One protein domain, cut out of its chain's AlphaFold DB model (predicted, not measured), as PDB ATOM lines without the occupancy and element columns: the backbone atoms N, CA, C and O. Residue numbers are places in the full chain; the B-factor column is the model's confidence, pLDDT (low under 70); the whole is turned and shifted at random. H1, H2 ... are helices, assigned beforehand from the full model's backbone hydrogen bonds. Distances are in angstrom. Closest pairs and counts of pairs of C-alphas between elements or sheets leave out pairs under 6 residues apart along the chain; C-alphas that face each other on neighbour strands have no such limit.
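This is residues 15 to 166 of the 252 residues of an uncharacterized protein of marine sediment metagenome (UniProt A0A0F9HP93). A long helical hairpin, H2 and H3, ends in a head of shorter helices; H5 packs on residues 25 to 35 of H2 and 80 to 87 of H3, while H4 and H7 pack on H5. The turn of the hairpin, residues 54 to 59, sticks out at the end away from the head; H1 packs on residues 81 to 86 of H3, and H6 lies beyond H5 at the other end of the longest axis. The printed part has 152 residues with seven named helices, H1 to H7 in order, and no named strand. It is all helix and loose, with a radius of gyration of the C-alphas of 19.0 A and spans of 61 by 43 by 36 A.

Find C-alpha 25 at (25.115, 25.485, 3.299); from there H2, residues 25 to 55, runs 45.1 A to C-alpha 55 at (17.750, 10.056, 45.080). H3, residues 63 to 88, comes back over 37.5 A. Before H2 look for H1, residues 15 to 22. After H3 come H4, residues 91 to 98, H5, residues 104 to 113, and H6, residues 122 to 128. H7, residues 147 to 164, runs 26.3 A to C-alpha 164 at (12.256, -1.601, 9.046).

Start at the hubs, H3 and H5, which touch four helices each. H2 and H3 touch as a hairpin, opposite ways at a shallow tilt of 28 degrees; their closest C-alphas, of Ala 45 and Ala 69, are 5.9 A apart. H5 touches H3 at a steep tilt of 56 degrees, closest at the C-alphas of Glu 84 and Pro 104, 4.6 A. It touches H2 closest at the C-alphas of Glu 25 and Ala 112, also 4.6 A. H4 and H5 form a second hairpin, with the C-alphas of Gly 93 and Ala 107 closest at 5.5 A. H7 touches H5 with residues 148 to 156 alone, closest at the C-alphas of His 113 and Leu 149, 6.0 A. H1 touches H3, closest at the C-alphas of Ile 21 and Tyr 86, 4.9 A. H3 and H4 only just touch, only at the corner, with 3 pairs of C-alphas within 8 A. H6 touches no helix; H6 and H7 are near each other. Every O i to N i+4 pair is within hydrogen-bond range in H2 to H7; in H1, 2 of 4 are.

Look to Thr 58 and Pro 120 for the two C-alphas farthest apart, 61.9 A. The printed part has no cut. The link from H6 to H7, residues 129 to 146, is long. The mean pLDDT of the printed part is 87.4; residues 55 to 62 and 165 to 166 are under 70.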
ATOM      1  N   ASP A  15       8.463  34.990  10.079       83.69
ATOM      2  CA  ASP A  15       9.526  35.586   9.266       83.69
ATOM      3  C   ASP A  15      10.854  34.849   9.419       83.69
ATOM      4  O   ASP A  15      11.473  34.479   8.424       83.69
ATOM      5  N   LEU A  16      11.253  34.515  10.652       82.50
ATOM      6  CA  LEU A  16      12.468  33.725  10.890       82.50
ATOM      7  C   LEU A  16      12.358  32.317  10.291       82.50
ATOM      8  O   LEU A  16      13.339  31.750   9.814       82.50
ATOM      9  N   ARG A  17      11.146  31.756  10.264       80.88
ATOM     10  CA  ARG A  17      10.879  30.485   9.588       80.88
ATOM     11  C   ARG A  17      10.968  30.602   8.066       80.88
ATOM     12  O   ARG A  17      11.371  29.635   7.430       80.88
ATOM     13  N   LEU A  18      10.593  31.732   7.472       84.81
ATOM     14  CA  LEU A  18      10.740  31.965   6.030       84.81
ATOM     15  C   LEU A  18      12.200  32.229   5.647       84.81
ATOM     16  O   LEU A  18      12.660  31.688   4.643       84.81
ATOM     17  N   ALA A  19      12.952  32.941   6.489       89.19
ATOM     18  CA  ALA A  19      14.390  33.159   6.314       89.19
ATOM     19  C   ALA A  19      15.197  31.846   6.261       89.19
ATOM     20  O   ALA A  19      16.260  31.789   5.648       89.19
ATOM     21  N   ALA A  20      14.667  30.756   6.829       87.56
ATOM     22  CA  ALA A  20      15.265  29.423   6.747       87.56
ATOM     23  C   ALA A  20      15.498  28.933   5.303       87.56
ATOM     24  O   ALA A  20      16.397  28.132   5.054       87.56
ATOM     25  N   ILE A  21      14.688  29.398   4.347       90.81
ATOM     26  CA  ILE A  21      14.767  28.984   2.938       90.81
ATOM     27  C   ILE A  21      16.070  29.470   2.293       90.81
ATOM     28  O   ILE A  21      16.634  28.763   1.459       90.81
ATOM     29  N   THR A  22      16.552  30.646   2.699       92.81
ATOM     30  CA  THR A  22      17.714  31.329   2.115       92.81
ATOM     31  C   THR A  22      19.015  31.069   2.872       92.81
ATOM     32  O   THR A  22      20.017  31.715   2.579       92.81
ATOM     33  N   LEU A  23      19.020  30.150   3.845       92.81
ATOM     34  CA  LEU A  23      20.235  29.781   4.570       92.81
ATOM     35  C   LEU A  23      21.292  29.208   3.620       92.81
ATOM     36  O   LEU A  23      20.999  28.357   2.773       92.81
ATOM     37  N   SER A  24      22.536  29.630   3.816       94.12
ATOM     38  CA  SER A  24      23.692  29.041   3.148       94.12
ATOM     39  C   SER A  24      23.982  27.633   3.675       94.12
ATOM     40  O   SER A  24      23.655  27.276   4.810       94.12
ATOM     41  N   GLU A  25      24.677  26.820   2.876       92.81
ATOM     42  CA  GLU A  25      25.115  25.485   3.299       92.81
ATOM     43  C   GLU A  25      25.945  25.525   4.588       92.81
ATOM     44  O   GLU A  25      25.850  24.628   5.424       92.81
ATOM     45  N   GLN A  26      26.771  26.559   4.765       93.12
ATOM     46  CA  GLN A  26      27.625  26.689   5.942       93.12
ATOM     47  C   GLN A  26      26.814  26.985   7.208       93.12
ATOM     48  O   GLN A  26      27.055  26.355   8.236       93.12
ATOM     49  N   GLU A  27      25.823  27.872   7.130       94.12
ATOM     50  CA  GLU A  27      24.913  28.150   8.248       94.12
ATOM     51  C   GLU A  27      24.101  26.911   8.630       94.12
ATOM     52  O   GLU A  27      23.956  26.603   9.812       94.12
ATOM     53  N   VAL A  28      23.641  26.139   7.643       95.06
ATOM     54  CA  VAL A  28      22.907  24.891   7.896       95.06
ATOM     55  C   VAL A  28      23.792  23.874   8.611       95.06
ATOM     56  O   VAL A  28      23.330  23.245   9.559       95.06
ATOM     57  N   ARG A  29      25.070  23.738   8.226       94.44
ATOM     58  CA  ARG A  29      26.024  22.865   8.940       94.44
ATOM     59  C   ARG A  29      26.148  23.270  10.411       94.44
ATOM     60  O   ARG A  29      26.107  22.396  11.271       94.44
ATOM     61  N   TYR A  30      26.249  24.568  10.706       94.12
ATOM     62  CA  TYR A  30      26.295  25.049  12.090       94.12
ATOM     63  C   TYR A  30      25.000  24.763  12.852       94.12
ATOM     64  O   TYR A  30      25.056  24.327  13.997       94.12
ATOM     65  N   LEU A  31      23.837  24.955  12.224       93.94
ATOM     66  CA  LEU A  31      22.546  24.669  12.851       93.94
ATOM     67  C   LEU A  31      22.329  23.174  13.107       93.94
ATOM     68  O   LEU A  31      21.754  22.813  14.130       93.94
ATOM     69  N   VAL A  32      22.801  22.301  12.213       94.31
ATOM     70  CA  VAL A  32      22.774  20.844  12.415       94.31
ATOM     71  C   VAL A  32      23.688  20.447  13.576       94.31
ATOM     72  O   VAL A  32      23.242  19.725  14.466       94.31
ATOM     73  N   ASP A  33      24.927  20.952  13.616       92.81
ATOM     74  CA  ASP A  33      25.852  20.707  14.733       92.81
ATOM     75  C   ASP A  33      25.231  21.183  16.065       92.81
ATOM     76  O   ASP A  33      25.224  20.452  17.059       92.81
ATOM     77  N   TYR A  34      24.640  22.381  16.068       93.00
ATOM     78  CA  TYR A  34      23.974  22.955  17.236       93.00
ATOM     79  C   TYR A  34      22.761  22.127  17.677       93.00
ATOM     80  O   TYR A  34      22.602  21.863  18.865       93.00
ATOM     81  N   TYR A  35      21.950  21.629  16.737       94.44
ATOM     82  CA  TYR A  35      20.829  20.741  17.045       94.44
ATOM     83  C   TYR A  35      21.275  19.492  17.820       94.44
ATOM     84  O   TYR A  35      20.637  19.123  18.807       94.44
ATOM     85  N   TYR A  36      22.371  18.846  17.408       92.00
ATOM     86  CA  TYR A  36      22.867  17.657  18.108       92.00
ATOM     87  C   TYR A  36      23.378  17.975  19.516       92.00
ATOM     88  O   TYR A  36      23.092  17.212  20.438       92.00
ATOM     89  N   ILE A  37      24.053  19.116  19.710       92.19
ATOM     90  CA  ILE A  37      24.462  19.591  21.045       92.19
ATOM     91  C   ILE A  37      23.233  19.737  21.947       92.19
ATOM     92  O   ILE A  37      23.177  19.166  23.034       92.19
ATOM     93  N   MET A  38      22.204  20.424  21.459       91.69
ATOM     94  CA  MET A  38      20.971  20.644  22.209       91.69
ATOM     95  C   MET A  38      20.212  19.357  22.520       91.69
ATOM     96  O   MET A  38      19.613  19.226  23.586       91.69
ATOM     97  N   GLN A  39      20.223  18.401  21.591       91.38
ATOM     98  CA  GLN A  39      19.602  17.103  21.807       91.38
ATOM     99  C   GLN A  39      20.301  16.343  22.945       91.38
ATOM    100  O   GLN A  39      19.624  15.729  23.774       91.38
ATOM    101  N   GLU A  40      21.634  16.385  23.006       91.38
ATOM    102  CA  GLU A  40      22.401  15.796  24.108       91.38
ATOM    103  C   GLU A  40      22.164  16.531  25.428       91.38
ATOM    104  O   GLU A  40      21.956  15.884  26.456       91.38
ATOM    105  N   ASP A  41      22.087  17.862  25.411       88.00
ATOM    106  CA  ASP A  41      21.750  18.640  26.604       88.00
ATOM    107  C   ASP A  41      20.336  18.316  27.112       88.00
ATOM    108  O   ASP A  41      20.145  18.124  28.314       88.00
ATOM    109  N   ARG A  42      19.354  18.127  26.216       87.56
ATOM    110  CA  ARG A  42      18.010  17.658  26.590       87.56
ATOM    111  C   ARG A  42      18.052  16.272  27.234       87.56
ATOM    112  O   ARG A  42      17.389  16.055  28.249       87.56
ATOM    113  N   LYS A  43      18.799  15.321  26.657       89.69
ATOM    114  CA  LYS A  43      18.961  13.971  27.231       89.69
ATOM    115  C   LYS A  43      19.624  14.043  28.608       89.69
ATOM    116  O   LYS A  43      19.167  13.375  29.533       89.69
ATOM    117  N   ARG A  44      20.656  14.880  28.764       87.69
ATOM    118  CA  ARG A  44      21.348  15.111  30.039       87.69
ATOM    119  C   ARG A  44      20.397  15.675  31.090       87.69
ATOM    120  O   ARG A  44      20.315  15.103  32.172       87.69
ATOM    121  N   ALA A  45      19.644  16.722  30.757       84.44
ATOM    122  CA  ALA A  45      18.666  17.326  31.659       84.44
ATOM    123  C   ALA A  45      17.583  16.318  32.086       84.44
ATOM    124  O   ALA A  45      17.272  16.206  33.269       84.44
ATOM    125  N   ALA A  46      17.058  15.517  31.150       82.94
ATOM    126  CA  ALA A  46      16.084  14.467  31.459       82.94
ATOM    127  C   ALA A  46      16.655  13.382  32.388       82.94
ATOM    128  O   ALA A  46      15.985  12.955  33.328       82.94
ATOM    129  N   ASN A  47      17.901  12.962  32.161       85.88
ATOM    130  CA  ASN A  47      18.575  11.997  33.027       85.88
ATOM    131  C   ASN A  47      18.817  12.559  34.436       85.88
ATOM    132  O   ASN A  47      18.632  11.830  35.404       85.88
ATOM    133  N   GLN A  48      19.187  13.838  34.556       83.69
ATOM    134  CA  GLN A  48      19.354  14.513  35.848       83.69
ATOM    135  C   GLN A  48      18.034  14.612  36.615       83.69
ATOM    136  O   GLN A  48      18.011  14.319  37.804       83.69
ATOM    137  N   MET A  49      16.929  14.954  35.940       79.31
ATOM    138  CA  MET A  49      15.602  14.973  36.569       79.31
ATOM    139  C   MET A  49      15.187  13.589  37.079       79.31
ATOM    140  O   MET A  49      14.667  13.483  38.184       79.31
ATOM    141  N   ARG A  50      15.450  12.524  36.306       81.75
ATOM    142  CA  ARG A  50      15.170  11.148  36.744       81.75
ATOM    143  C   ARG A  50      16.031  10.751  37.946       81.75
ATOM    144  O   ARG A  50      15.493  10.258  38.925       81.75
ATOM    145  N   ALA A  51      17.338  11.009  37.889       82.44
ATOM    146  CA  ALA A  51      18.254  10.701  38.987       82.44
ATOM    147  C   ALA A  51      17.888  11.459  40.274       82.44
ATOM    148  O   ALA A  51      17.974  10.896  41.362       82.44
ATOM    149  N   LEU A  52      17.438  12.713  40.156       74.81
ATOM    150  CA  LEU A  52      16.971  13.499  41.296       74.81
ATOM    151  C   LEU A  52      15.735  12.859  41.942       74.81
ATOM    152  O   LEU A  52      15.740  12.656  43.148       74.81
ATOM    153  N   GLY A  53      14.738  12.462  41.140       71.94
ATOM    154  CA  GLY A  53      13.537  11.781  41.645       71.94
ATOM    155  C   GLY A  53      13.790  10.387  42.235       71.94
ATOM    156  O   GLY A  53      12.986   9.906  43.026       71.94
ATOM    157  N   GLU A  54      14.900   9.734  41.874       70.00
ATOM    158  CA  GLU A  54      15.343   8.469  42.482       70.00
ATOM    159  C   GLU A  54      16.115   8.681  43.799       70.00
ATOM    160  O   GLU A  54      16.052   7.831  44.686       70.00
ATOM    161  N   THR A  55      16.853   9.792  43.934       65.44
ATOM    162  CA  THR A  55      17.750  10.056  45.080       65.44
ATOM    163  C   THR A  55      17.032  10.767  46.225       65.44
ATOM    164  O   THR A  55      17.252  10.441  47.389       65.44
ATOM    165  N   GLU A  56      16.156  11.716  45.903       62.97
ATOM    166  CA  GLU A  56      15.285  12.376  46.868       62.97
ATOM    167  C   GLU A  56      13.828  12.153  46.438       62.97
ATOM    168  O   GLU A  56      13.350  12.818  45.521       62.97
ATOM    169  N   PRO A  57      13.088  11.229  47.080       59.62
ATOM    170  CA  PRO A  57      11.663  11.020  46.817       59.62
ATOM    171  C   PRO A  57      10.799  12.140  47.430       59.62
ATOM    172  O   PRO A  57       9.664  11.907  47.846       59.62
ATOM    173  N   THR A  58      11.345  13.349  47.556       56.22
ATOM    174  CA  THR A  58      10.605  14.557  47.907       56.22
ATOM    175  C   THR A  58       9.789  14.999  46.696       56.22
ATOM    176  O   THR A  58      10.258  14.988  45.559       56.22
ATOM    177  N   GLU A  59       8.522  15.324  46.949       56.91
ATOM    178  CA  GLU A  59       7.558  15.786  45.954       56.91
ATOM    179  C   GLU A  59       8.141  16.929  45.105       56.91
ATOM    180  O   GLU A  59       8.376  18.032  45.586       56.91
ATOM    181  N   GLU A  60       8.316  16.628  43.818       55.16
ATOM    182  CA  GLU A  60       8.603  17.524  42.695       55.16
ATOM    183  C   GLU A  60      10.064  17.993  42.483       55.16
ATOM    184  O   GLU A  60      10.682  18.620  43.345       55.16
ATOM    185  N   PRO A  61      10.628  17.779  41.270       61.69
ATOM    186  CA  PRO A  61      11.907  18.372  40.897       61.69
ATOM    187  C   PRO A  61      11.819  19.901  40.956       61.69
ATOM    188  O   PRO A  61      10.836  20.496  40.509       61.69
ATOM    189  N   HIS A  62      12.878  20.546  41.459       68.81
ATOM    190  CA  HIS A  62      12.908  21.995  41.643       68.81
ATOM    191  C   HIS A  62      12.482  22.740  40.362       68.81
ATOM    192  O   HIS A  62      13.022  22.502  39.277       68.81
ATOM    193  N   SER A  63      11.519  23.657  40.501       75.56
ATOM    194  CA  SER A  63      10.862  24.400  39.412       75.56
ATOM    195  C   SER A  63      11.823  25.011  38.384       75.56
ATOM    196  O   SER A  63      11.514  25.036  37.192       75.56
ATOM    197  N   VAL A  64      13.016  25.431  38.816       77.88
ATOM    198  CA  VAL A  64      14.069  25.974  37.943       77.88
ATOM    199  C   VAL A  64      14.619  24.917  36.978       77.88
ATOM    200  O   VAL A  64      14.787  25.198  35.792       77.88
ATOM    201  N   ILE A  65      14.865  23.689  37.441       77.44
ATOM    202  CA  ILE A  65      15.402  22.598  36.607       77.44
ATOM    203  C   ILE A  65      14.374  22.207  35.541       77.44
ATOM    204  O   ILE A  65      14.706  22.095  34.358       77.44
ATOM    205  N   SER A  66      13.111  22.087  35.949       78.62
ATOM    206  CA  SER A  66      11.984  21.829  35.049       78.62
ATOM    207  C   SER A  66      11.831  22.936  33.997       78.62
ATOM    208  O   SER A  66      11.647  22.646  32.812       78.62
ATOM    209  N   TRP A  67      11.983  24.205  34.393       81.12
ATOM    210  CA  TRP A  67      11.965  25.348  33.476       81.12
ATOM    211  C   TRP A  67      13.129  25.305  32.469       81.12
ATOM    212  O   TRP A  67      12.899  25.452  31.266       81.12
ATOM    213  N   VAL A  68      14.366  25.037  32.905       82.00
ATOM    214  CA  VAL A  68      15.534  24.926  32.002       82.00
ATOM    215  C   VAL A  68      15.342  23.794  30.986       82.00
ATOM    216  O   VAL A  68      15.583  23.980  29.786       82.00
ATOM    217  N   ALA A  69      14.864  22.632  31.437       81.38
ATOM    218  CA  ALA A  69      14.602  21.485  30.571       81.38
ATOM    219  C   ALA A  69      13.515  21.793  29.523       81.38
ATOM    220  O   ALA A  69      13.678  21.477  28.338       81.38
ATOM    221  N   ALA A  70      12.431  22.460  29.933       82.69
ATOM    222  CA  ALA A  70      11.353  22.865  29.035       82.69
ATOM    223  C   ALA A  70      11.843  23.834  27.946       82.69
ATOM    224  O   ALA A  70      11.558  23.625  26.762       82.69
ATOM    225  N   ASN A  71      12.630  24.846  28.325       84.75
ATOM    226  CA  ASN A  71      13.186  25.829  27.393       84.75
ATOM    227  C   ASN A  71      14.168  25.212  26.397       84.75
ATOM    228  O   ASN A  71      14.083  25.486  25.198       84.75
ATOM    229  N   SER A  72      15.035  24.315  26.868       85.38
ATOM    230  CA  SER A  72      15.965  23.575  26.007       85.38
ATOM    231  C   SER A  72      15.210  22.784  24.933       85.38
ATOM    232  O   SER A  72      15.549  22.837  23.749       85.38
ATOM    233  N   GLY A  73      14.106  22.129  25.315       87.12
ATOM    234  CA  GLY A  73      13.235  21.425  24.375       87.12
ATOM    235  C   GLY A  73      12.505  22.345  23.387       87.12
ATOM    236  O   GLY A  73      12.286  21.957  22.238       87.12
ATOM    237  N   VAL A  74      12.112  23.558  23.796       88.50
ATOM    238  CA  VAL A  74      11.515  24.552  22.880       88.50
ATOM    239  C   VAL A  74      12.536  24.997  21.839       88.50
ATOM    240  O   VAL A  74      12.224  24.977  20.646       88.50
ATOM    241  N   LEU A  75      13.749  25.342  22.267       87.88
ATOM    242  CA  LEU A  75      14.800  25.784  21.359       87.88
ATOM    243  C   LEU A  75      15.187  24.651  20.384       87.88
ATOM    244  O   LEU A  75      15.329  24.908  19.190       87.88
ATOM    245  N   GLU A  76      15.265  23.392  20.845       92.38
ATOM    246  CA  GLU A  76      15.561  22.234  19.980       92.38
ATOM    247  C   GLU A  76      14.506  22.105  18.867       92.38
ATOM    248  O   GLU A  76      14.831  21.954  17.684       92.38
ATOM    249  N   ARG A  77      13.218  22.204  19.227       92.31
ATOM    250  CA  ARG A  77      12.108  22.151  18.261       92.31
ATOM    251  C   ARG A  77      12.134  23.323  17.286       92.31
ATOM    252  O   ARG A  77      11.840  23.130  16.106       92.31
ATOM    253  N   ASN A  78      12.495  24.513  17.762       91.88
ATOM    254  CA  ASN A  78      12.647  25.692  16.921       91.88
ATOM    255  C   ASN A  78      13.711  25.440  15.836       91.88
ATOM    256  O   ASN A  78      13.395  25.547  14.651       91.88
ATOM    257  N   VAL A  79      14.918  25.001  16.213       93.38
ATOM    258  CA  VAL A  79      15.999  24.685  15.258       93.38
ATOM    259  C   VAL A  79      15.581  23.577  14.287       93.38
ATOM    260  O   VAL A  79      15.757  23.718  13.077       93.38
ATOM    261  N   LYS A  80      14.934  22.513  14.782       94.81
ATOM    262  CA  LYS A  80      14.395  21.444  13.926       94.81
ATOM    263  C   LYS A  80      13.432  21.986  12.865       94.81
ATOM    264  O   LYS A  80      13.513  21.571  11.714       94.81
ATOM    265  N   SER A  81      12.545  22.913  13.234       93.19
ATOM    266  CA  SER A  81      11.565  23.498  12.308       93.19
ATOM    267  C   SER A  81      12.201  24.376  11.222       93.19
ATOM    268  O   SER A  81      11.705  24.416  10.096       93.19
ATOM    269  N   VAL A  82      13.312  25.051  11.536       94.12
ATOM    270  CA  VAL A  82      14.110  25.826  10.569       94.12
ATOM    271  C   VAL A  82      14.752  24.878   9.561       94.12
ATOM    272  O   VAL A  82      14.578  25.049   8.356       94.12
ATOM    273  N   LEU A  83      15.421  23.832  10.053       95.50
ATOM    274  CA  LEU A  83      16.054  22.814   9.211       95.50
ATOM    275  C   LEU A  83      15.026  22.086   8.334       95.50
ATOM    276  O   LEU A  83      15.261  21.861   7.153       95.50
ATOM    277  N   GLU A  84      13.836  21.798   8.860       95.56
ATOM    278  CA  GLU A  84      12.752  21.207   8.072       95.56
ATOM    279  C   GLU A  84      12.342  22.087   6.886       95.56
ATOM    280  O   GLU A  84      12.186  21.584   5.774       95.56
ATOM    281  N   ARG A  85      12.206  23.401   7.085       94.56
ATOM    282  CA  ARG A  85      11.877  24.330   5.993       94.56
ATOM    283  C   ARG A  85      12.992  24.434   4.961       94.56
ATOM    284  O   ARG A  85      12.699  24.471   3.769       94.56
ATOM    285  N   TYR A  86      14.244  24.438   5.409       95.44
ATOM    286  CA  TYR A  86      15.404  24.398   4.520       95.44
ATOM    287  C   TYR A  86      15.446  23.113   3.677       95.44
ATOM    288  O   TYR A  86      15.738  23.169   2.483       95.44
ATOM    289  N   ALA A  87      15.151  21.954   4.274       95.56
ATOM    290  CA  ALA A  87      15.118  20.686   3.552       95.56
ATOM    291  C   ALA A  87      13.954  20.633   2.554       95.56
ATOM    292  O   ALA A  87      14.155  20.238   1.410       95.56
ATOM    293  N   LYS A  88      12.757  21.089   2.958       95.44
ATOM    294  CA  LYS A  88      11.564  21.141   2.093       95.44
ATOM    295  C   LYS A  88      11.704  22.120   0.929       95.44
ATOM    296  O   LYS A  88      11.028  21.951  -0.074       95.44
ATOM    297  N   SER A  89      12.566  23.133   1.030       94.25
ATOM    298  CA  SER A  89      12.770  24.079  -0.075       94.25
ATOM    299  C   SER A  89      13.553  23.494  -1.254       94.25
ATOM    300  O   SER A  89      13.619  24.122  -2.308       94.25
ATOM    301  N   LYS A  90      14.153  22.306  -1.098       93.00
ATOM    302  CA  LYS A  90      14.948  21.638  -2.133       93.00
ATOM    303  C   LYS A  90      14.339  20.284  -2.468       93.00
ATOM    304  O   LYS A  90      14.150  19.463  -1.575       93.00
ATOM    305  N   VAL A  91      14.159  20.010  -3.761       94.25
ATOM    306  CA  VAL A  91      13.589  18.742  -4.259       94.25
ATOM    307  C   VAL A  91      14.274  17.501  -3.656       94.25
ATOM    308  O   VAL A  91      13.560  16.631  -3.159       94.25
ATOM    309  N   PRO A  92      15.623  17.399  -3.588       92.88
ATOM    310  CA  PRO A  92      16.257  16.222  -2.992       92.88
ATOM    311  C   PRO A  92      16.029  16.106  -1.479       92.88
ATOM    312  O   PRO A  92      16.025  15.000  -0.947       92.88
ATOM    313  N   GLY A  93      15.845  17.227  -0.774       93.81
ATOM    314  CA  GLY A  93      15.559  17.229   0.660       93.81
ATOM    315  C   GLY A  93      14.139  16.785   0.961       93.81
ATOM    316  O   GLY A  93      13.934  15.966   1.854       93.81
ATOM    317  N   GLU A  94      13.174  17.293   0.194       94.75
ATOM    318  CA  GLU A  94      11.777  16.875   0.275       94.75
ATOM    319  C   GLU A  94      11.635  15.376   0.001       94.75
ATOM    320  O   GLU A  94      11.071  14.668   0.830       94.75
ATOM    321  N   TRP A  95      12.248  14.885  -1.082       94.31
ATOM    322  CA  TRP A  95      12.309  13.454  -1.385       94.31
ATOM    323  C   TRP A  95      12.974  12.647  -0.263       94.31
ATOM    324  O   TRP A  95      12.438  11.634   0.169       94.31
ATOM    325  N   ALA A  96      14.112  13.098   0.274       92.75
ATOM    326  CA  ALA A  96      14.782  12.369   1.350       92.75
ATOM    327  C   ALA A  96      13.880  12.199   2.583       92.75
ATOM    328  O   ALA A  96      13.906  11.148   3.214       92.75
ATOM    329  N   MET A  97      13.049  13.194   2.909       93.00
ATOM    330  CA  MET A  97      12.114  13.121   4.038       93.00
ATOM    331  C   MET A  97      10.876  12.254   3.780       93.00
ATOM    332  O   MET A  97      10.163  11.948   4.734       93.00
ATOM    333  N   THR A  98      10.596  11.844   2.537       91.44
ATOM    334  CA  THR A  98       9.536  10.852   2.284       91.44
ATOM    335  C   THR A  98       9.959   9.451   2.706       91.44
ATOM    336  O   THR A  98       9.106   8.583   2.867       91.44
ATOM    337  N   ILE A  99      11.264   9.218   2.874       88.75
ATOM    338  CA  ILE A  99      11.817   7.932   3.285       88.75
ATOM    339  C   ILE A  99      11.655   7.784   4.804       88.75
ATOM    340  O   ILE A  99      12.174   8.611   5.566       88.75
ATOM    341  N   PRO A 100      10.977   6.731   5.287       86.06
ATOM    342  CA  PRO A 100      10.792   6.524   6.716       86.06
ATOM    343  C   PRO A 100      12.114   6.434   7.478       86.06
ATOM    344  O   PRO A 100      13.092   5.839   7.037       86.06
ATOM    345  N   GLY A 101      12.141   7.079   8.643       86.06
ATOM    346  CA  GLY A 101      13.341   7.215   9.467       86.06
ATOM    347  C   GLY A 101      14.220   8.418   9.108       86.06
ATOM    348  O   GLY A 101      14.924   8.913   9.991       86.06
ATOM    349  N   ILE A 102      14.152   8.953   7.883       91.50
ATOM    350  CA  ILE A 102      14.920  10.144   7.499       91.50
ATOM    351  C   ILE A 102      14.159  11.410   7.907       91.50
ATOM    352  O   ILE A 102      13.173  11.820   7.303       91.50
ATOM    353  N   GLY A 103      14.644  12.051   8.971       92.25
ATOM    354  CA  GLY A 103      14.097  13.309   9.469       92.25
ATOM    355  C   GLY A 103      14.738  14.564   8.854       92.25
ATOM    356  O   GLY A 103      15.759  14.488   8.166       92.25
ATOM    357  N   PRO A 104      14.213  15.754   9.198       95.19
ATOM    358  CA  PRO A 104      14.682  17.033   8.657       95.19
ATOM    359  C   PRO A 104      16.144  17.350   8.987       95.19
ATOM    360  O   PRO A 104      16.816  18.018   8.209       95.19
ATOM    361  N   ILE A 105      16.656  16.857  10.118       95.19
ATOM    362  CA  ILE A 105      18.045  17.073  10.548       95.19
ATOM    363  C   ILE A 105      19.015  16.338   9.623       95.19
ATOM    364  O   ILE A 105      19.975  16.925   9.133       95.19
ATOM    365  N   ILE A 106      18.725  15.065   9.345       95.06
ATOM    366  CA  ILE A 106      19.548  14.211   8.486       95.06
ATOM    367  C   ILE A 106      19.465  14.696   7.038       95.06
ATOM    368  O   ILE A 106      20.500  14.871   6.399       95.06
ATOM    369  N   ALA A 107      18.256  14.985   6.546       96.00
ATOM    370  CA  ALA A 107      18.056  15.528   5.202       96.00
ATOM    371  C   ALA A 107      18.797  16.865   5.013       96.00
ATOM    372  O   ALA A 107      19.518  17.040   4.032       96.00
ATOM    373  N   SER A 108      18.696  17.783   5.982       95.88
ATOM    374  CA  SER A 108      19.421  19.061   5.942       95.88
ATOM    375  C   SER A 108      20.931  18.876   6.016       95.88
ATOM    376  O   SER A 108      21.653  19.524   5.265       95.88
ATOM    377  N   GLY A 109      21.417  17.983   6.885       95.00
ATOM    378  CA  GLY A 109      22.840  17.675   7.010       95.00
ATOM    379  C   GLY A 109      23.423  17.080   5.728       95.00
ATOM    380  O   GLY A 109      24.520  17.459   5.319       95.00
ATOM    381  N   LEU A 110      22.670  16.207   5.053       94.31
ATOM    382  CA  LEU A 110      23.055  15.650   3.759       94.31
ATOM    383  C   LEU A 110      23.135  16.754   2.700       94.31
ATOM    384  O   LEU A 110      24.188  16.945   2.097       94.31
ATOM    385  N   LEU A 111      22.062  17.530   2.535       93.94
ATOM    386  CA  LEU A 111      22.009  18.643   1.583       93.94
ATOM    387  C   LEU A 111      23.118  19.667   1.816       93.94
ATOM    388  O   LEU A 111      23.717  20.156   0.869       93.94
ATOM    389  N   ALA A 112      23.397  19.995   3.074       94.75
ATOM    390  CA  ALA A 112      24.398  20.991   3.406       94.75
ATOM    391  C   ALA A 112      25.823  20.499   3.143       94.75
ATOM    392  O   ALA A 112      26.715  21.321   2.989       94.75
ATOM    393  N   HIS A 113      26.087  19.193   3.123       92.62
ATOM    394  CA  HIS A 113      27.430  18.653   2.896       92.62
ATOM    395  C   HIS A 113      27.700  18.218   1.455       92.62
ATOM    396  O   HIS A 113      28.869  18.041   1.099       92.62
ATOM    397  N   VAL A 114      26.660  18.044   0.644       91.12
ATOM    398  CA  VAL A 114      26.786  17.612  -0.746       91.12
ATOM    399  C   VAL A 114      26.803  18.824  -1.667       91.12
ATOM    400  O   VAL A 114      25.790  19.484  -1.857       91.12
ATOM    401  N   ASN A 115      27.954  19.062  -2.295       85.69
ATOM    402  CA  ASN A 115      28.079  20.000  -3.403       85.69
ATOM    403  C   ASN A 115      28.233  19.205  -4.710       85.69
ATOM    404  O   ASN A 115      29.240  18.517  -4.918       85.69
ATOM    405  N   ILE A 116      27.217  19.295  -5.572       84.88
ATOM    406  CA  ILE A 116      27.139  18.554  -6.839       84.88
ATOM    407  C   ILE A 116      28.154  19.086  -7.862       84.88
ATOM    408  O   ILE A 116      28.729  18.298  -8.607       84.88
ATOM    409  N   GLU A 117      28.458  20.386  -7.855       85.38
ATOM    410  CA  GLU A 117      29.440  20.992  -8.769       85.38
ATOM    411  C   GLU A 117      30.849  20.433  -8.525       85.38
ATOM    412  O   GLU A 117      31.606  20.153  -9.455       85.38
ATOM    413  N   MET A 118      31.186  20.179  -7.258       79.88
ATOM    414  CA  MET A 118      32.463  19.576  -6.869       79.88
ATOM    415  C   MET A 118      32.493  18.054  -7.084       79.88
ATOM    416  O   MET A 118      33.578  17.465  -7.210       79.88
ATOM    417  N   CYS A 119      31.322  17.412  -7.149       85.75
ATOM    418  CA  CYS A 119      31.141  15.967  -7.279       85.75
ATOM    419  C   CYS A 119      30.257  15.610  -8.491       85.75
ATOM    420  O   CYS A 119      29.153  15.104  -8.300       85.75
ATOM    421  N   PRO A 120      30.740  15.799  -9.737       84.06
ATOM    422  CA  PRO A 120      29.932  15.572 -10.939       84.06
ATOM    423  C   PRO A 120      29.553  14.102 -11.171       84.06
ATOM    424  O   PRO A 120      28.654  13.817 -11.954       84.06
ATOM    425  N   THR A 121      30.231  13.152 -10.517       89.69
ATOM    426  CA  THR A 121      29.947  11.718 -10.639       89.69
ATOM    427  C   THR A 121      29.552  11.108  -9.302       89.69
ATOM    428  O   THR A 121      30.078  11.475  -8.246       89.69
ATOM    429  N   VAL A 122      28.674  10.101  -9.358       89.12
ATOM    430  CA  VAL A 122      28.218   9.346  -8.179       89.12
ATOM    431  C   VAL A 122      29.400   8.720  -7.437       89.12
ATOM    432  O   VAL A 122      29.466   8.804  -6.217       89.12
ATOM    433  N   GLY A 123      30.388   8.176  -8.158       89.62
ATOM    434  CA  GLY A 123      31.592   7.602  -7.550       89.62
ATOM    435  C   GLY A 123      32.428   8.630  -6.778       89.62
ATOM    436  O   GLY A 123      32.916   8.340  -5.685       89.62
ATOM    437  N   LYS A 124      32.543   9.863  -7.290       90.31
ATOM    438  CA  LYS A 124      33.254  10.938  -6.585       90.31
ATOM    439  C   LYS A 124      32.502  11.370  -5.329       90.31
ATOM    440  O   LYS A 124      33.134  11.530  -4.288       90.31
ATOM    441  N   LEU A 125      31.173  11.482  -5.400       91.25
ATOM    442  CA  LEU A 125      30.338  11.744  -4.226       91.25
ATOM    443  C   LEU A 125      30.474  10.623  -3.183       91.25
ATOM    444  O   LEU A 125      30.681  10.902  -2.005       91.25
ATOM    445  N   TRP A 126      30.430   9.365  -3.620       90.81
ATOM    446  CA  TRP A 126      30.581   8.180  -2.773       90.81
ATOM    447  C   TRP A 126      31.928   8.162  -2.041       90.81
ATOM    448  O   TRP A 126      31.998   7.956  -0.825       90.81
ATOM    449  N   SER A 127      33.011   8.458  -2.764       91.38
ATOM    450  CA  SER A 127      34.347   8.579  -2.179       91.38
ATOM    451  C   SER A 127      34.449   9.776  -1.230       91.38
ATOM    452  O   SER A 127      35.014   9.648  -0.145       91.38
ATOM    453  N   PHE A 128      33.861  10.924  -1.585       91.69
ATOM    454  CA  PHE A 128      33.849  12.124  -0.743       91.69
ATOM    455  C   PHE A 128      33.051  11.932   0.556       91.69
ATOM    456  O   PHE A 128      33.459  12.425   1.611       91.69
ATOM    457  N   ALA A 129      31.965  11.158   0.502       92.25
ATOM    458  CA  ALA A 129      31.179  10.726   1.656       92.25
ATOM    459  C   ALA A 129      31.893   9.668   2.517       92.25
ATOM    460  O   ALA A 129      31.397   9.293   3.579       92.25
ATOM    461  N   GLY A 130      33.063   9.184   2.087       91.25
ATOM    462  CA  GLY A 130      33.863   8.212   2.829       91.25
ATOM    463  C   GLY A 130      33.276   6.801   2.834       91.25
ATOM    464  O   GLY A 130      33.585   6.038   3.755       91.25
ATOM    465  N   GLN A 131      32.449   6.483   1.832       90.62
ATOM    466  CA  GLN A 131      31.840   5.167   1.610       90.62
ATOM    467  C   GLN A 131      32.678   4.273   0.685       90.62
ATOM    468  O   GLN A 131      32.364   3.101   0.498       90.62
ATOM    469  N   ASN A 132      33.752   4.808   0.095       90.25
ATOM    470  CA  ASN A 132      34.695   4.014  -0.685       90.25
ATOM    471  C   ASN A 132      35.524   3.104   0.254       90.25
ATOM    472  O   ASN A 132      36.288   3.639   1.065       90.25
ATOM    473  N   PRO A 133      35.408   1.762   0.159       84.56
ATOM    474  CA  PRO A 133      36.146   0.833   1.018       84.56
ATOM    475  C   PRO A 133      37.655   0.797   0.728       84.56
ATOM    476  O   PRO A 133      38.429   0.370   1.585       84.56
ATOM    477  N   GLU A 134      38.080   1.255  -0.451       86.31
ATOM    478  CA  GLU A 134      39.485   1.271  -0.879       86.31
ATOM    479  C   GLU A 134      40.245   2.503  -0.369       86.31
ATOM    480  O   GLU A 134      41.475   2.533  -0.383       86.31
ATOM    481  N   ALA A 135      39.536   3.528   0.113       86.88
ATOM    482  CA  ALA A 135      40.158   4.751   0.600       86.88
ATOM    483  C   ALA A 135      40.850   4.518   1.954       86.88
ATOM    484  O   ALA A 135      40.200   4.353   2.989       86.88
ATOM    485  N   VAL A 136      42.183   4.563   1.962       86.56
ATOM    486  CA  VAL A 136      43.005   4.465   3.176       86.56
ATOM    487  C   VAL A 136      43.438   5.863   3.618       86.56
ATOM    488  O   VAL A 136      43.845   6.686   2.802       86.56
ATOM    489  N   TRP A 137      43.329   6.149   4.919       90.12
ATOM    490  CA  TRP A 137      43.834   7.388   5.514       90.12
ATOM    491  C   TRP A 137      45.092   7.090   6.328       90.12
ATOM    492  O   TRP A 137      45.009   6.554   7.434       90.12
ATOM    493  N   GLU A 138      46.255   7.412   5.763       89.62
ATOM    494  CA  GLU A 138      47.547   7.189   6.412       89.62
ATOM    495  C   GLU A 138      47.913   8.323   7.380       89.62
ATOM    496  O   GLU A 138      47.458   9.469   7.269       89.62
ATOM    497  N   LYS A 139      48.769   8.007   8.356       89.19
ATOM    498  CA  LYS A 139      49.221   8.968   9.368       89.19
ATOM    499  C   LYS A 139      49.961  10.134   8.703       89.19
ATOM    500  O   LYS A 139      50.881   9.931   7.923       89.19
ATOM    501  N   GLY A 140      49.582  11.362   9.060       90.81
ATOM    502  CA  GLY A 140      50.198  12.588   8.539       90.81
ATOM    503  C   GLY A 140      49.604  13.093   7.222       90.81
ATOM    504  O   GLY A 140      49.915  14.208   6.814       90.81
ATOM    505  N   GLN A 141      48.709  12.335   6.584       92.94
ATOM    506  CA  GLN A 141      48.014  12.790   5.384       92.94
ATOM    507  C   GLN A 141      46.739  13.560   5.725       92.94
ATOM    508  O   GLN A 141      46.078  13.326   6.746       92.94
ATOM    509  N   LYS A 142      46.345  14.464   4.824       89.56
ATOM    510  CA  LYS A 142      45.020  15.079   4.875       89.56
ATOM    511  C   LYS A 142      43.969  13.995   4.645       89.56
ATOM    512  O   LYS A 142      44.092  13.188   3.728       89.56
ATOM    513  N   ARG A 143      42.925  13.992   5.474       91.81
ATOM    514  CA  ARG A 143      41.820  13.035   5.355       91.81
ATOM    515  C   ARG A 143      41.197  13.113   3.947       91.81
ATOM    516  O   ARG A 143      40.842  14.219   3.535       91.81
ATOM    517  N   PRO A 144      41.013  11.977   3.247       90.75
ATOM    518  CA  PRO A 144      40.543  11.989   1.859       90.75
ATOM    519  C   PRO A 144      39.020  12.146   1.714       90.75
ATOM    520  O   PRO A 144      38.539  12.428   0.621       90.75
ATOM    521  N   TRP A 145      38.253  12.004   2.800       92.44
ATOM    522  CA  TRP A 145      36.795  12.179   2.813       92.44
ATOM    523  C   TRP A 145      36.335  13.224   3.832       92.44
ATOM    524  O   TRP A 145      37.030  13.557   4.800       92.44
ATOM    525  N   ASN A 146      35.102  13.697   3.661       91.88
ATOM    526  CA  ASN A 146      34.437  14.541   4.640       91.88
ATOM    527  C   ASN A 146      33.892  13.682   5.793       91.88
ATOM    528  O   ASN A 146      32.970  12.888   5.624       91.88
ATOM    529  N   ALA A 147      34.458  13.842   6.990       92.00
ATOM    530  CA  ALA A 147      34.059  13.037   8.146       92.00
ATOM    531  C   ALA A 147      32.653  13.349   8.670       92.00
ATOM    532  O   ALA A 147      32.000  12.442   9.175       92.00
ATOM    533  N   ARG A 148      32.177  14.593   8.534       91.69
ATOM    534  CA  ARG A 148      30.813  14.950   8.944       91.69
ATOM    535  C   ARG A 148      29.790  14.327   8.004       91.69
ATOM    536  O   ARG A 148      28.840  13.713   8.467       91.69
ATOM    537  N   LEU A 149      30.048  14.379   6.697       93.25
ATOM    538  CA  LEU A 149      29.214  13.688   5.711       93.25
ATOM    539  C   LEU A 149      29.208  12.171   5.946       93.25
ATOM    540  O   LEU A 149      28.145  11.559   5.931       93.25
ATOM    541  N   LYS A 150      30.369  11.573   6.249       93.75
ATOM    542  CA  LYS A 150      30.455  10.148   6.598       93.75
ATOM    543  C   LYS A 150      29.581   9.789   7.804       93.75
ATOM    544  O   LYS A 150      28.908   8.761   7.776       93.75
ATOM    545  N   LEU A 151      29.565  10.638   8.832       92.81
ATOM    546  CA  LEU A 151      28.706  10.462  10.004       92.81
ATOM    547  C   LEU A 151      27.215  10.583   9.649       92.81
ATOM    548  O   LEU A 151      26.420   9.756  10.079       92.81
ATOM    549  N   VAL A 152      26.835  11.557   8.815       93.38
ATOM    550  CA  VAL A 152      25.452  11.682   8.320       93.38
ATOM    551  C   VAL A 152      25.025  10.417   7.572       93.38
ATOM    552  O   VAL A 152      23.954   9.885   7.843       93.38
ATOM    553  N   CYS A 153      25.870   9.883   6.684       93.38
ATOM    554  CA  CYS A 153      25.592   8.629   5.980       93.38
ATOM    555  C   CYS A 153      25.442   7.433   6.932       93.38
ATOM    556  O   CYS A 153      24.584   6.584   6.708       93.38
ATOM    557  N   PHE A 154      26.239   7.376   8.002       92.00
ATOM    558  CA  PHE A 154      26.088   6.355   9.039       92.00
ATOM    559  C   PHE A 154      24.715   6.447   9.723       92.00
ATOM    560  O   PHE A 154      24.004   5.447   9.798       92.00
ATOM    561  N   HIS A 155      24.293   7.648  10.129       91.25
ATOM    562  CA  HIS A 155      22.970   7.853  10.724       91.25
ATOM    563  C   HIS A 155      21.822   7.534   9.760       91.25
ATOM    564  O   HIS A 155      20.810   6.991  10.195       91.25
ATOM    565  N   ILE A 156      21.973   7.814   8.460       91.38
ATOM    566  CA  ILE A 156      21.002   7.384   7.438       91.38
ATOM    567  C   ILE A 156      20.857   5.860   7.469       91.38
ATOM    568  O   ILE A 156      19.738   5.367   7.570       91.38
ATOM    569  N   GLY A 157      21.971   5.120   7.444       88.50
ATOM    570  CA  GLY A 157      21.949   3.656   7.515       88.50
ATOM    571  C   GLY A 157      21.237   3.133   8.766       88.50
ATOM    572  O   GLY A 157      20.359   2.278   8.662       88.50
ATOM    573  N   GLU A 158      21.539   3.696   9.940       87.81
ATOM    574  CA  GLU A 158      20.843   3.337  11.184       87.81
ATOM    575  C   GLU A 158      19.335   3.617  11.117       87.81
ATOM    576  O   GLU A 158      18.533   2.804  11.577       87.81
ATOM    577  N   CYS A 159      18.942   4.762  10.557       87.38
ATOM    578  CA  CYS A 159      17.541   5.141  10.410       87.38
ATOM    579  C   CYS A 159      16.774   4.168   9.514       87.38
ATOM    580  O   CYS A 159      15.674   3.774   9.890       87.38
ATOM    581  N   LEU A 160      17.352   3.740   8.388       85.62
ATOM    582  CA  LEU A 160      16.725   2.771   7.483       85.62
ATOM    583  C   LEU A 160      16.522   1.411   8.170       85.62
ATOM    584  O   LEU A 160      15.433   0.841   8.108       85.62
ATOM    585  N   ILE A 161      17.532   0.930   8.905       82.44
ATOM    586  CA  ILE A 161      17.451  -0.340   9.646       82.44
ATOM    587  C   ILE A 161      16.403  -0.265  10.763       82.44
ATOM    588  O   ILE A 161      15.662  -1.219  10.982       82.44
ATOM    589  N   ARG A 162      16.313   0.859  11.483       82.50
ATOM    590  CA  ARG A 162      15.312   1.034  12.550       82.50
ATOM    591  C   ARG A 162      13.901   1.227  11.995       82.50
ATOM    592  O   ARG A 162      12.948   0.773  12.618       82.50
ATOM    593  N   ALA A 163      13.762   1.886  10.843       78.56
ATOM    594  CA  ALA A 163      12.477   2.083  10.178       78.56
ATOM    595  C   ALA A 163      11.855   0.753   9.732       78.56
ATOM    596  O   ALA A 163      10.646   0.586   9.882       78.56
ATOM    597  N   LYS A 164      12.679  -0.216   9.309       73.12
ATOM    598  CA  LYS A 164      12.256  -1.601   9.046       73.12
ATOM    599  C   LYS A 164      11.468  -2.200  10.219       73.12
ATOM    600  O   LYS A 164      10.436  -2.818  10.014       73.12
ATOM    601  N   SER A 165      11.924  -2.010  11.462       62.91
ATOM    602  CA  SER A 165      11.239  -2.552  12.649       62.91
ATOM    603  C   SER A 165       9.902  -1.872  12.961       62.91
ATOM    604  O   SER A 165       9.159  -2.368  13.802       62.91
ATOM    605  N   ALA A 166       9.616  -0.724  12.345       62.59
ATOM    606  CA  ALA A 166       8.426   0.071  12.626       62.59
ATOM    607  C   ALA A 166       7.309  -0.116  11.588       62.59
ATOM    608  O   ALA A 166       6.159   0.203  11.896       62.59
TER     609      ALA A 166